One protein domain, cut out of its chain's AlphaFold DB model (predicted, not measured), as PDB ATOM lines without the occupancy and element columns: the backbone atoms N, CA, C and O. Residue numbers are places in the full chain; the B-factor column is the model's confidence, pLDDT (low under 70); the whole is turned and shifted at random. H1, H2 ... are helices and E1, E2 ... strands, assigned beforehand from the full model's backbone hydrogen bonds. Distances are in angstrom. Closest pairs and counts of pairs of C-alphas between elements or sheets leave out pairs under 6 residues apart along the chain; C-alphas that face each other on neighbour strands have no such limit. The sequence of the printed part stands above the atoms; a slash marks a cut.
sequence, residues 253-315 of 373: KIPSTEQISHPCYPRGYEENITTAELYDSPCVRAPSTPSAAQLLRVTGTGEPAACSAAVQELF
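Overview. This is residues 253 to 315 of the 373 residues of an uncharacterized protein of Strigops habroptila (UniProt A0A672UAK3). A flat U: a narrow sheet of three short strands forms its base, helix H2 makes an arm at one end, and the long loop of residues 279 to 294 makes the other arm. The small helix H1 sits at the loop's end of the sheet, and residues 253 to 259 lie between the arms. The printed part has 63 residues, with E1, E2, H1, E3 and H2 in chain order; the sheet, E1 E3 E2, is mixed. The class is mixed, helices and strands, with 28 residues, under half, in named elements. It is flat, 33 by 28 by 15 A, and only just compact, close to loose, with a radius of gyration of the C-alphas of 12.3 A.

Arrangement. In the sheet, the inner strand E3, residues 295 to 300, is parallel to the edge strand E1, residues 260 to 262, at 23 degrees; N 262 and O 299 are 2.8 A apart, within hydrogen-bond range. E3 is antiparallel to the other edge strand, E2, residues 270 to 274, at 149 degrees, with N 296 and O 273 at 2.8 A, within hydrogen-bond range. H1, residues 275 to 278, only grazes the sheet; its closest C-alphas to E3 are those of Thr 275 and Leu 295, 6.5 A apart. H2, residues 304 to 313, is not on the sheet; its closest C-alphas to E1 are those of Cys 307 and His 262, 7.9 A apart. H2 is apart from E2 and H1. In H2 every O i to N i+4 pair is within hydrogen-bond range; H1 is too short for such a pair.

Along the chain. E3 is 16.4 A long, from C-alpha 295 at (109.306, 93.642, 143.273). E2 is 13.5 A, E1 5.9 A and H1 5.0 A. H2 is 14.4 A, ending with C-alpha 313 at (129.096, 85.009, 157.349).

Size, cuts and confidence. The C-alphas farthest apart, those of Ala 292 and Ala 305, are 33.6 A apart. The link from H1 to E3, 16 residues, is long. The printed part has no cut; pLDDT is under 70 at residues 289 to 292.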
ATOM      1  N   LYS A 253     122.982  85.759 146.740       90.38
ATOM      2  CA  LYS A 253     121.586  85.987 147.126       90.38
ATOM      3  C   LYS A 253     121.498  86.324 148.616       90.38
ATOM      4  O   LYS A 253     121.750  85.472 149.463       90.38
ATOM      5  N   ILE A 254     121.083  87.551 148.927       85.44
ATOM      6  CA  ILE A 254     120.824  88.011 150.299       85.44
ATOM      7  C   ILE A 254     119.320  87.876 150.584       85.44
ATOM      8  O   ILE A 254     118.530  88.562 149.930       85.44
ATOM      9  N   PRO A 255     118.893  87.021 151.535       84.44
ATOM     10  CA  PRO A 255     117.486  86.916 151.912       84.44
ATOM     11  C   PRO A 255     116.942  88.269 152.397       84.44
ATOM     12  O   PRO A 255     117.527  88.888 153.282       84.44
ATOM     13  N   SER A 256     115.807  88.711 151.852       82.19
ATOM     14  CA  SER A 256     115.137  89.948 152.264       82.19
ATOM     15  C   SER A 256     113.656  89.917 151.895       82.19
ATOM     16  O   SER A 256     113.276  89.367 150.864       82.19
ATOM     17  N   THR A 257     112.824  90.549 152.720       73.88
ATOM     18  CA  THR A 257     111.401  90.805 152.435       73.88
ATOM     19  C   THR A 257     111.144  92.238 151.954       73.88
ATOM     20  O   THR A 257     110.010  92.584 151.640       73.88
ATOM     21  N   GLU A 258     112.183  93.074 151.907       81.25
ATOM     22  CA  GLU A 258     112.132  94.497 151.555       81.25
ATOM     23  C   GLU A 258     113.288  94.867 150.599       81.25
ATOM     24  O   GLU A 258     113.870  94.006 149.934       81.25
ATOM     25  N   GLN A 259     113.645  96.154 150.515       86.06
ATOM     26  CA  GLN A 259     114.771  96.636 149.714       86.06
ATOM     27  C   GLN A 259     116.089  95.949 150.116       86.06
ATOM     28  O   GLN A 259     116.391  95.800 151.299       86.06
ATOM     29  N   ILE A 260     116.897  95.555 149.127       90.00
ATOM     30  CA  ILE A 260     118.198  94.912 149.346       90.00
ATOM     31  C   ILE A 260     119.298  95.949 149.142       90.00
ATOM     32  O   ILE A 260     119.510  96.443 148.036       90.00
ATOM     33  N   SER A 261     120.040  96.248 150.204       93.56
ATOM     34  CA  SER A 261     121.258  97.054 150.133       93.56
ATOM     35  C   SER A 261     122.469  96.126 150.050       93.56
ATOM     36  O   SER A 261     122.854  95.526 151.049       93.56
ATOM     37  N   HIS A 262     123.048  95.964 148.857       94.69
ATOM     38  CA  HIS A 262     124.094  94.973 148.605       94.69
ATOM     39  C   HIS A 262     125.500  95.596 148.717       94.69
ATOM     40  O   HIS A 262     125.902  96.358 147.827       94.69
ATOM     41  N   PRO A 263     126.308  95.244 149.738       94.69
ATOM     42  CA  PRO A 263     127.603  95.886 149.963       94.69
ATOM     43  C   PRO A 263     128.648  95.556 148.895       94.69
ATOM     44  O   PRO A 263     129.536  96.362 148.617       94.69
ATOM     45  N   CYS A 264     128.525  94.390 148.256       94.06
ATOM     46  CA  CYS A 264     129.432  93.972 147.185       94.06
ATOM     47  C   CYS A 264     129.088  94.534 145.800       94.06
ATOM     48  O   CYS A 264     129.900  94.399 144.887       94.06
ATOM     49  N   TYR A 265     127.901  95.118 145.608       95.06
ATOM     50  CA  TYR A 265     127.548  95.722 144.323       95.06
ATOM     51  C   TYR A 265     128.075  97.156 144.261       95.06
ATOM     52  O   TYR A 265     128.122  97.835 145.292       95.06
ATOM     53  N   PRO A 266     128.500  97.633 143.076       96.06
ATOM     54  CA  PRO A 266     129.095  98.954 142.954       96.06
ATOM     55  C   PRO A 266     128.079 100.047 143.295       96.06
ATOM     56  O   PRO A 266     126.878  99.897 143.070       96.06
ATOM     57  N   ARG A 267     128.566 101.174 143.827       96.88
ATOM     58  CA  ARG A 267     127.715 102.319 144.168       96.88
ATOM     59  C   ARG A 267     126.944 102.805 142.939       96.88
ATOM     60  O   ARG A 267     127.547 103.066 141.902       96.88
ATOM     61  N   GLY A 268     125.631 102.968 143.086       94.38
ATOM     62  CA  GLY A 268     124.739 103.383 141.998       94.38
ATOM     63  C   GLY A 268     124.244 102.232 141.119       94.38
ATOM     64  O   GLY A 268     123.471 102.480 140.200       94.38
ATOM     65  N   TYR A 269     124.650 100.987 141.401       96.56
ATOM     66  CA  TYR A 269     123.991  99.814 140.836       96.56
ATOM     67  C   TYR A 269     122.553  99.747 141.330       96.56
ATOM     68  O   TYR A 269     122.320  99.814 142.541       96.56
ATOM     69  N   GLU A 270     121.619  99.565 140.405       95.81
ATOM     70  CA  GLU A 270     120.219  99.333 140.712       95.81
ATOM     71  C   GLU A 270     119.661  98.232 139.820       95.81
ATOM     72  O   GLU A 270     119.854  98.239 138.605       95.81
ATOM     73  N   GLU A 271     118.940  97.304 140.432       94.19
ATOM     74  CA  GLU A 271     118.235  96.237 139.737       94.19
ATOM     75  C   GLU A 271     116.916  95.970 140.454       94.19
ATOM     76  O   GLU A 271     116.814  96.127 141.672       94.19
ATOM     77  N   ASN A 272     115.901  95.572 139.697       93.06
ATOM     78  CA  ASN A 272     114.654  95.094 140.264       93.06
ATOM     79  C   ASN A 272     114.598  93.581 140.088       93.06
ATOM     80  O   ASN A 272     114.655  93.106 138.957       93.06
ATOM     81  N   ILE A 273     114.450  92.861 141.194       91.44
ATOM     82  CA  ILE A 273     114.254  91.409 141.201       91.44
ATOM     83  C   ILE A 273     112.895  91.085 141.806       91.44
ATOM     84  O   ILE A 273     112.357  91.857 142.602       91.44
ATOM     85  N   THR A 274     112.326  89.939 141.464       89.31
ATOM     86  CA  THR A 274     111.104  89.468 142.131       89.31
ATOM     87  C   THR A 274     111.432  88.632 143.370       89.31
ATOM     88  O   THR A 274     112.466  87.966 143.439       89.31
ATOM     89  N   THR A 275     110.534  88.598 144.360       87.88
ATOM     90  CA  THR A 275     110.642  87.635 145.476       87.88
ATOM     91  C   THR A 275     110.680  86.188 144.973       87.88
ATOM     92  O   THR A 275     111.363  85.353 145.560       87.88
ATOM     93  N   ALA A 276     110.012  85.897 143.851       85.75
ATOM     94  CA  ALA A 276     110.085  84.603 143.181       85.75
ATOM     95  C   ALA A 276     111.508  84.275 142.694       85.75
ATOM     96  O   ALA A 276     111.975  83.173 142.949       85.75
ATOM     97  N   GLU A 277     112.218  85.220 142.068       86.69
ATOM     98  CA  GLU A 277     113.623  85.048 141.655       86.69
ATOM     99  C   GLU A 277     114.582  84.923 142.845       86.69
ATOM    100  O   GLU A 277     115.553  84.163 142.796       86.69
ATOM    101  N   LEU A 278     114.340  85.652 143.938       89.31
ATOM    102  CA  LEU A 278     115.196  85.570 145.125       89.31
ATOM    103  C   LEU A 278     115.119  84.184 145.785       89.31
ATOM    104  O   LEU A 278     116.148  83.640 146.186       89.31
ATOM    105  N   TYR A 279     113.918  83.609 145.850       88.94
ATOM    106  CA  TYR A 279     113.630  82.330 146.506       88.94
ATOM    107  C   TYR A 279     113.410  81.166 145.519       88.94
ATOM    108  O   TYR A 279     112.811  80.149 145.873       88.94
ATOM    109  N   ASP A 280     113.912  81.290 144.287       86.38
ATOM    110  CA  ASP A 280     113.796  80.276 143.225       86.38
ATOM    111  C   ASP A 280     114.635  79.007 143.463       86.38
ATOM    112  O   ASP A 280     114.598  78.084 142.650       86.38
ATOM    113  N   SER A 281     115.403  78.940 144.553       89.25
ATOM    114  CA  SER A 281     116.336  77.852 144.829       89.25
ATOM    115  C   SER A 281     116.309  77.452 146.308       89.25
ATOM    116  O   SER A 281     116.034  78.284 147.176       89.25
ATOM    117  N   PRO A 282     116.663  76.195 146.633       92.06
ATOM    118  CA  PRO A 282     116.753  75.745 148.021       92.06
ATOM    119  C   PRO A 282     117.924  76.384 148.794       92.06
ATOM    120  O   PRO A 282     118.023  76.202 150.004       92.06
ATOM    121  N   CYS A 283     118.801  77.147 148.128       94.00
ATOM    122  CA  CYS A 283     119.944  77.812 148.758       94.00
ATOM    123  C   CYS A 283     119.548  79.016 149.618       94.00
ATOM    124  O   CYS A 283     120.307  79.420 150.496       94.00
ATOM    125  N   VAL A 284     118.369  79.589 149.372       89.94
ATOM    126  CA  VAL A 284     117.854  80.749 150.099       89.94
ATOM    127  C   VAL A 284     116.561  80.330 150.781       89.94
ATOM    128  O   VAL A 284     115.568  80.018 150.127       89.94
ATOM    129  N   ARG A 285     116.552  80.308 152.117       84.81
ATOM    130  CA  ARG A 285     115.355  79.916 152.868       84.81
ATOM    131  C   ARG A 285     114.261  80.971 152.686       84.81
ATOM    132  O   ARG A 285     114.410  82.102 153.146       84.81
ATOM    133  N   ALA A 286     113.158  80.575 152.055       79.38
ATOM    134  CA  ALA A 286     111.974  81.415 151.923       79.38
ATOM    135  C   ALA A 286     111.338  81.714 153.299       79.38
ATOM    136  O   ALA A 286     111.362  80.849 154.186       79.38
ATOM    137  N   PRO A 287     110.756  82.912 153.495       79.31
ATOM    138  CA  PRO A 287     109.982  83.225 154.690       79.31
ATOM    139  C   PRO A 287     108.758  82.305 154.812       79.31
ATOM    140  O   PRO A 287     108.180  81.863 153.820       79.31
ATOM    141  N   SER A 288     108.353  82.010 156.049       70.88
ATOM    142  CA  SER A 288     107.260  81.075 156.368       70.88
ATOM    143  C   SER A 288     105.878  81.547 155.905       70.88
ATOM    144  O   SER A 288     104.987  80.724 155.704       70.88
ATOM    145  N   THR A 289     105.690  82.851 155.708       67.06
ATOM    146  CA  THR A 289     104.509  83.415 155.049       67.06
ATOM    147  C   THR A 289     104.817  83.671 153.578       67.06
ATOM    148  O   THR A 289     105.735  84.449 153.303       67.06
ATOM    149  N   PRO A 290     104.054  83.086 152.635       57.50
ATOM    150  CA  PRO A 290     104.197  83.391 151.221       57.50
ATOM    151  C   PRO A 290     103.914  84.881 151.010       57.50
ATOM    152  O   PRO A 290     102.766  85.319 151.096       57.50
ATOM    153  N   SER A 291     104.952  85.681 150.767       57.19
ATOM    154  CA  SER A 291     104.742  87.020 150.230       57.19
ATOM    155  C   SER A 291     104.241  86.858 148.798       57.19
ATOM    156  O   SER A 291     104.760  86.012 148.063       57.19
ATOM    157  N   ALA A 292     103.276  87.675 148.376       63.50
ATOM    158  CA  ALA A 292     102.974  87.824 146.955       63.50
ATOM    159  C   ALA A 292     104.269  88.076 146.152       63.50
ATOM    160  O   ALA A 292     105.270  88.525 146.717       63.50
ATOM    161  N   ALA A 293     104.259  87.781 144.848       70.12
ATOM    162  CA  ALA A 293     105.361  88.134 143.955       70.12
ATOM    163  C   ALA A 293     105.565  89.659 144.004       70.12
ATOM    164  O   ALA A 293     104.833  90.418 143.372       70.12
ATOM    165  N   GLN A 294     106.510  90.100 144.831       83.12
ATOM    166  CA  GLN A 294     106.782  91.499 145.112       83.12
ATOM    167  C   GLN A 294     108.080  91.871 144.415       83.12
ATOM    168  O   GLN A 294     109.028  91.086 144.373       83.12
ATOM    169  N   LEU A 295     108.103  93.075 143.854       89.25
ATOM    170  CA  LEU A 295     109.306  93.642 143.273       89.25
ATOM    171  C   LEU A 295     110.194  94.181 144.399       89.25
ATOM    172  O   LEU A 295     109.764  95.039 145.173       89.25
ATOM    173  N   LEU A 296     111.420  93.679 144.483       90.25
ATOM    174  CA  LEU A 296     112.450  94.138 145.402       90.25
ATOM    175  C   LEU A 296     113.468  94.965 144.621       90.25
ATOM    176  O   LEU A 296     113.992  94.524 143.596       90.25
ATOM    177  N   ARG A 297     113.771  96.162 145.125       92.94
ATOM    178  CA  ARG A 297     114.845  96.993 144.581       92.94
ATOM    179  C   ARG A 297     116.159  96.590 145.241       92.94
ATOM    180  O   ARG A 297     116.268  96.616 146.468       92.94
ATOM    181  N   VAL A 298     117.148  96.235 144.437       94.31
ATOM    182  CA  VAL A 298     118.519  95.972 144.870       94.31
ATOM    183  C   VAL A 298     119.353  97.208 144.576       94.31
ATOM    184  O   VAL A 298     119.364  97.683 143.445       94.31
ATOM    185  N   THR A 299     120.054  97.734 145.577       96.25
ATOM    186  CA  THR A 299     120.931  98.905 145.443       96.25
ATOM    187  C   THR A 299     122.339  98.577 145.916       96.25
ATOM    188  O   THR A 299     122.510  98.054 147.016       96.25
ATOM    189  N   GLY A 300     123.355  98.896 145.115       96.75
ATOM    190  CA  GLY A 300     124.756  98.702 145.491       96.75
ATOM    191  C   GLY A 300     125.315  99.858 146.320       96.75
ATOM    192  O   GLY A 300     125.135 101.025 145.957       96.75
ATOM    193  N   THR A 301     126.017  99.551 147.417       95.81
ATOM    194  CA  THR A 301     126.656 100.574 148.274       95.81
ATOM    195  C   THR A 301     128.140 100.780 147.960       95.81
ATOM    196  O   THR A 301     128.660 101.887 148.142       95.81
ATOM    197  N   GLY A 302     128.807  99.756 147.410       95.50
ATOM    198  CA  GLY A 302     130.228  99.772 147.071       95.50
ATOM    199  C   GLY A 302     131.137  99.828 148.300       95.50
ATOM    200  O   GLY A 302     132.039 100.661 148.347       95.50
ATOM    201  N   GLU A 303     130.893  98.972 149.297       96.75
ATOM    202  CA  GLU A 303     131.577  98.982 150.597       96.75
ATOM    203  C   GLU A 303     132.409  97.699 150.798       96.75
ATOM    204  O   GLU A 303     131.887  96.688 151.276       96.75
ATOM    205  N   PRO A 304     133.721  97.705 150.481       95.81
ATOM    206  CA  PRO A 304     134.538  96.487 150.481       95.81
ATOM    207  C   PRO A 304     134.619  95.771 151.835       95.81
ATOM    208  O   PRO A 304     134.576  94.544 151.881       95.81
ATOM    209  N   ALA A 305     134.706  96.517 152.942       97.06
ATOM    210  CA  ALA A 305     134.779  95.932 154.282       97.06
ATOM    211  C   ALA A 305     133.464  95.242 154.681       97.06
ATOM    212  O   ALA A 305     133.487  94.106 155.150       97.06
ATOM    213  N   ALA A 306     132.323  95.894 154.429       95.94
ATOM    214  CA  ALA A 306     131.002  95.317 154.673       95.94
ATOM    215  C   ALA A 306     130.744  94.104 153.767       95.94
ATOM    216  O   ALA A 306     130.217  93.095 154.223       95.94
ATOM    217  N   CYS A 307     131.182  94.162 152.504       94.81
ATOM    218  CA  CYS A 307     131.111  93.026 151.593       94.81
ATOM    219  C   CYS A 307     131.931  91.836 152.107       94.81
ATOM    220  O   CYS A 307     131.427  90.719 152.158       94.81
ATOM    221  N   SER A 308     133.177  92.069 152.534       94.50
ATOM    222  CA  SER A 308     134.024  91.012 153.092       94.50
ATOM    223  C   SER A 308     133.400  90.376 154.335       94.50
ATOM    224  O   SER A 308     133.476  89.160 154.478       94.50
ATOM    225  N   ALA A 309     132.794  91.172 155.221       95.00
ATOM    226  CA  ALA A 309     132.105  90.660 156.405       95.00
ATOM    227  C   ALA A 309     130.890  89.800 156.018       95.00
ATOM    228  O   ALA A 309     130.794  88.656 156.453       95.00
ATOM    229  N   ALA A 310     130.036  90.295 155.117       92.62
ATOM    230  CA  ALA A 310     128.870  89.557 154.627       92.62
ATOM    231  C   ALA A 310     129.257  88.229 153.947       92.62
ATOM    232  O   ALA A 310     128.597  87.214 154.137       92.62
ATOM    233  N   VAL A 311     130.357  88.205 153.187       92.31
ATOM    234  CA  VAL A 311     130.868  86.969 152.573       92.31
ATOM    235  C   VAL A 311     131.390  85.995 153.629       92.31
ATOM    236  O   VAL A 311     131.165  84.796 153.500       92.31
ATOM    237  N   GLN A 312     132.068  86.470 154.678       93.12
ATOM    238  CA  GLN A 312     132.566  85.607 155.758       93.12
ATOM    239  C   GLN A 312     131.431  84.920 156.528       93.12
ATOM    240  O   GLN A 312     131.583  83.760 156.907       93.12
ATOM    241  N   GLU A 313     130.283  85.582 156.694       92.50
ATOM    242  CA  GLU A 313     129.096  85.009 157.349       92.50
ATOM    243  C   GLU A 313     128.514  83.795 156.608       92.50
ATOM    244  O   GLU A 313     127.843  82.964 157.221       92.50
ATOM    245  N   LEU A 314     128.814  83.632 155.314       91.56
ATOM    246  CA  LEU A 314     128.398  82.458 154.541       91.56
ATOM    247  C   LEU A 314     129.104  81.170 154.990       91.56
ATOM    248  O   LEU A 314     128.637  80.075 154.672       91.56
ATOM    249  N   PHE A 315     130.236  81.265 155.689       93.75
ATOM    250  CA  PHE A 315     131.082  80.122 156.021       93.75
ATOM    251  C   PHE A 315     130.994  79.783 157.509       93.75
ATOM    252  O   PHE A 315     131.525  80.494 158.360       93.75
TER     253      PHE A 315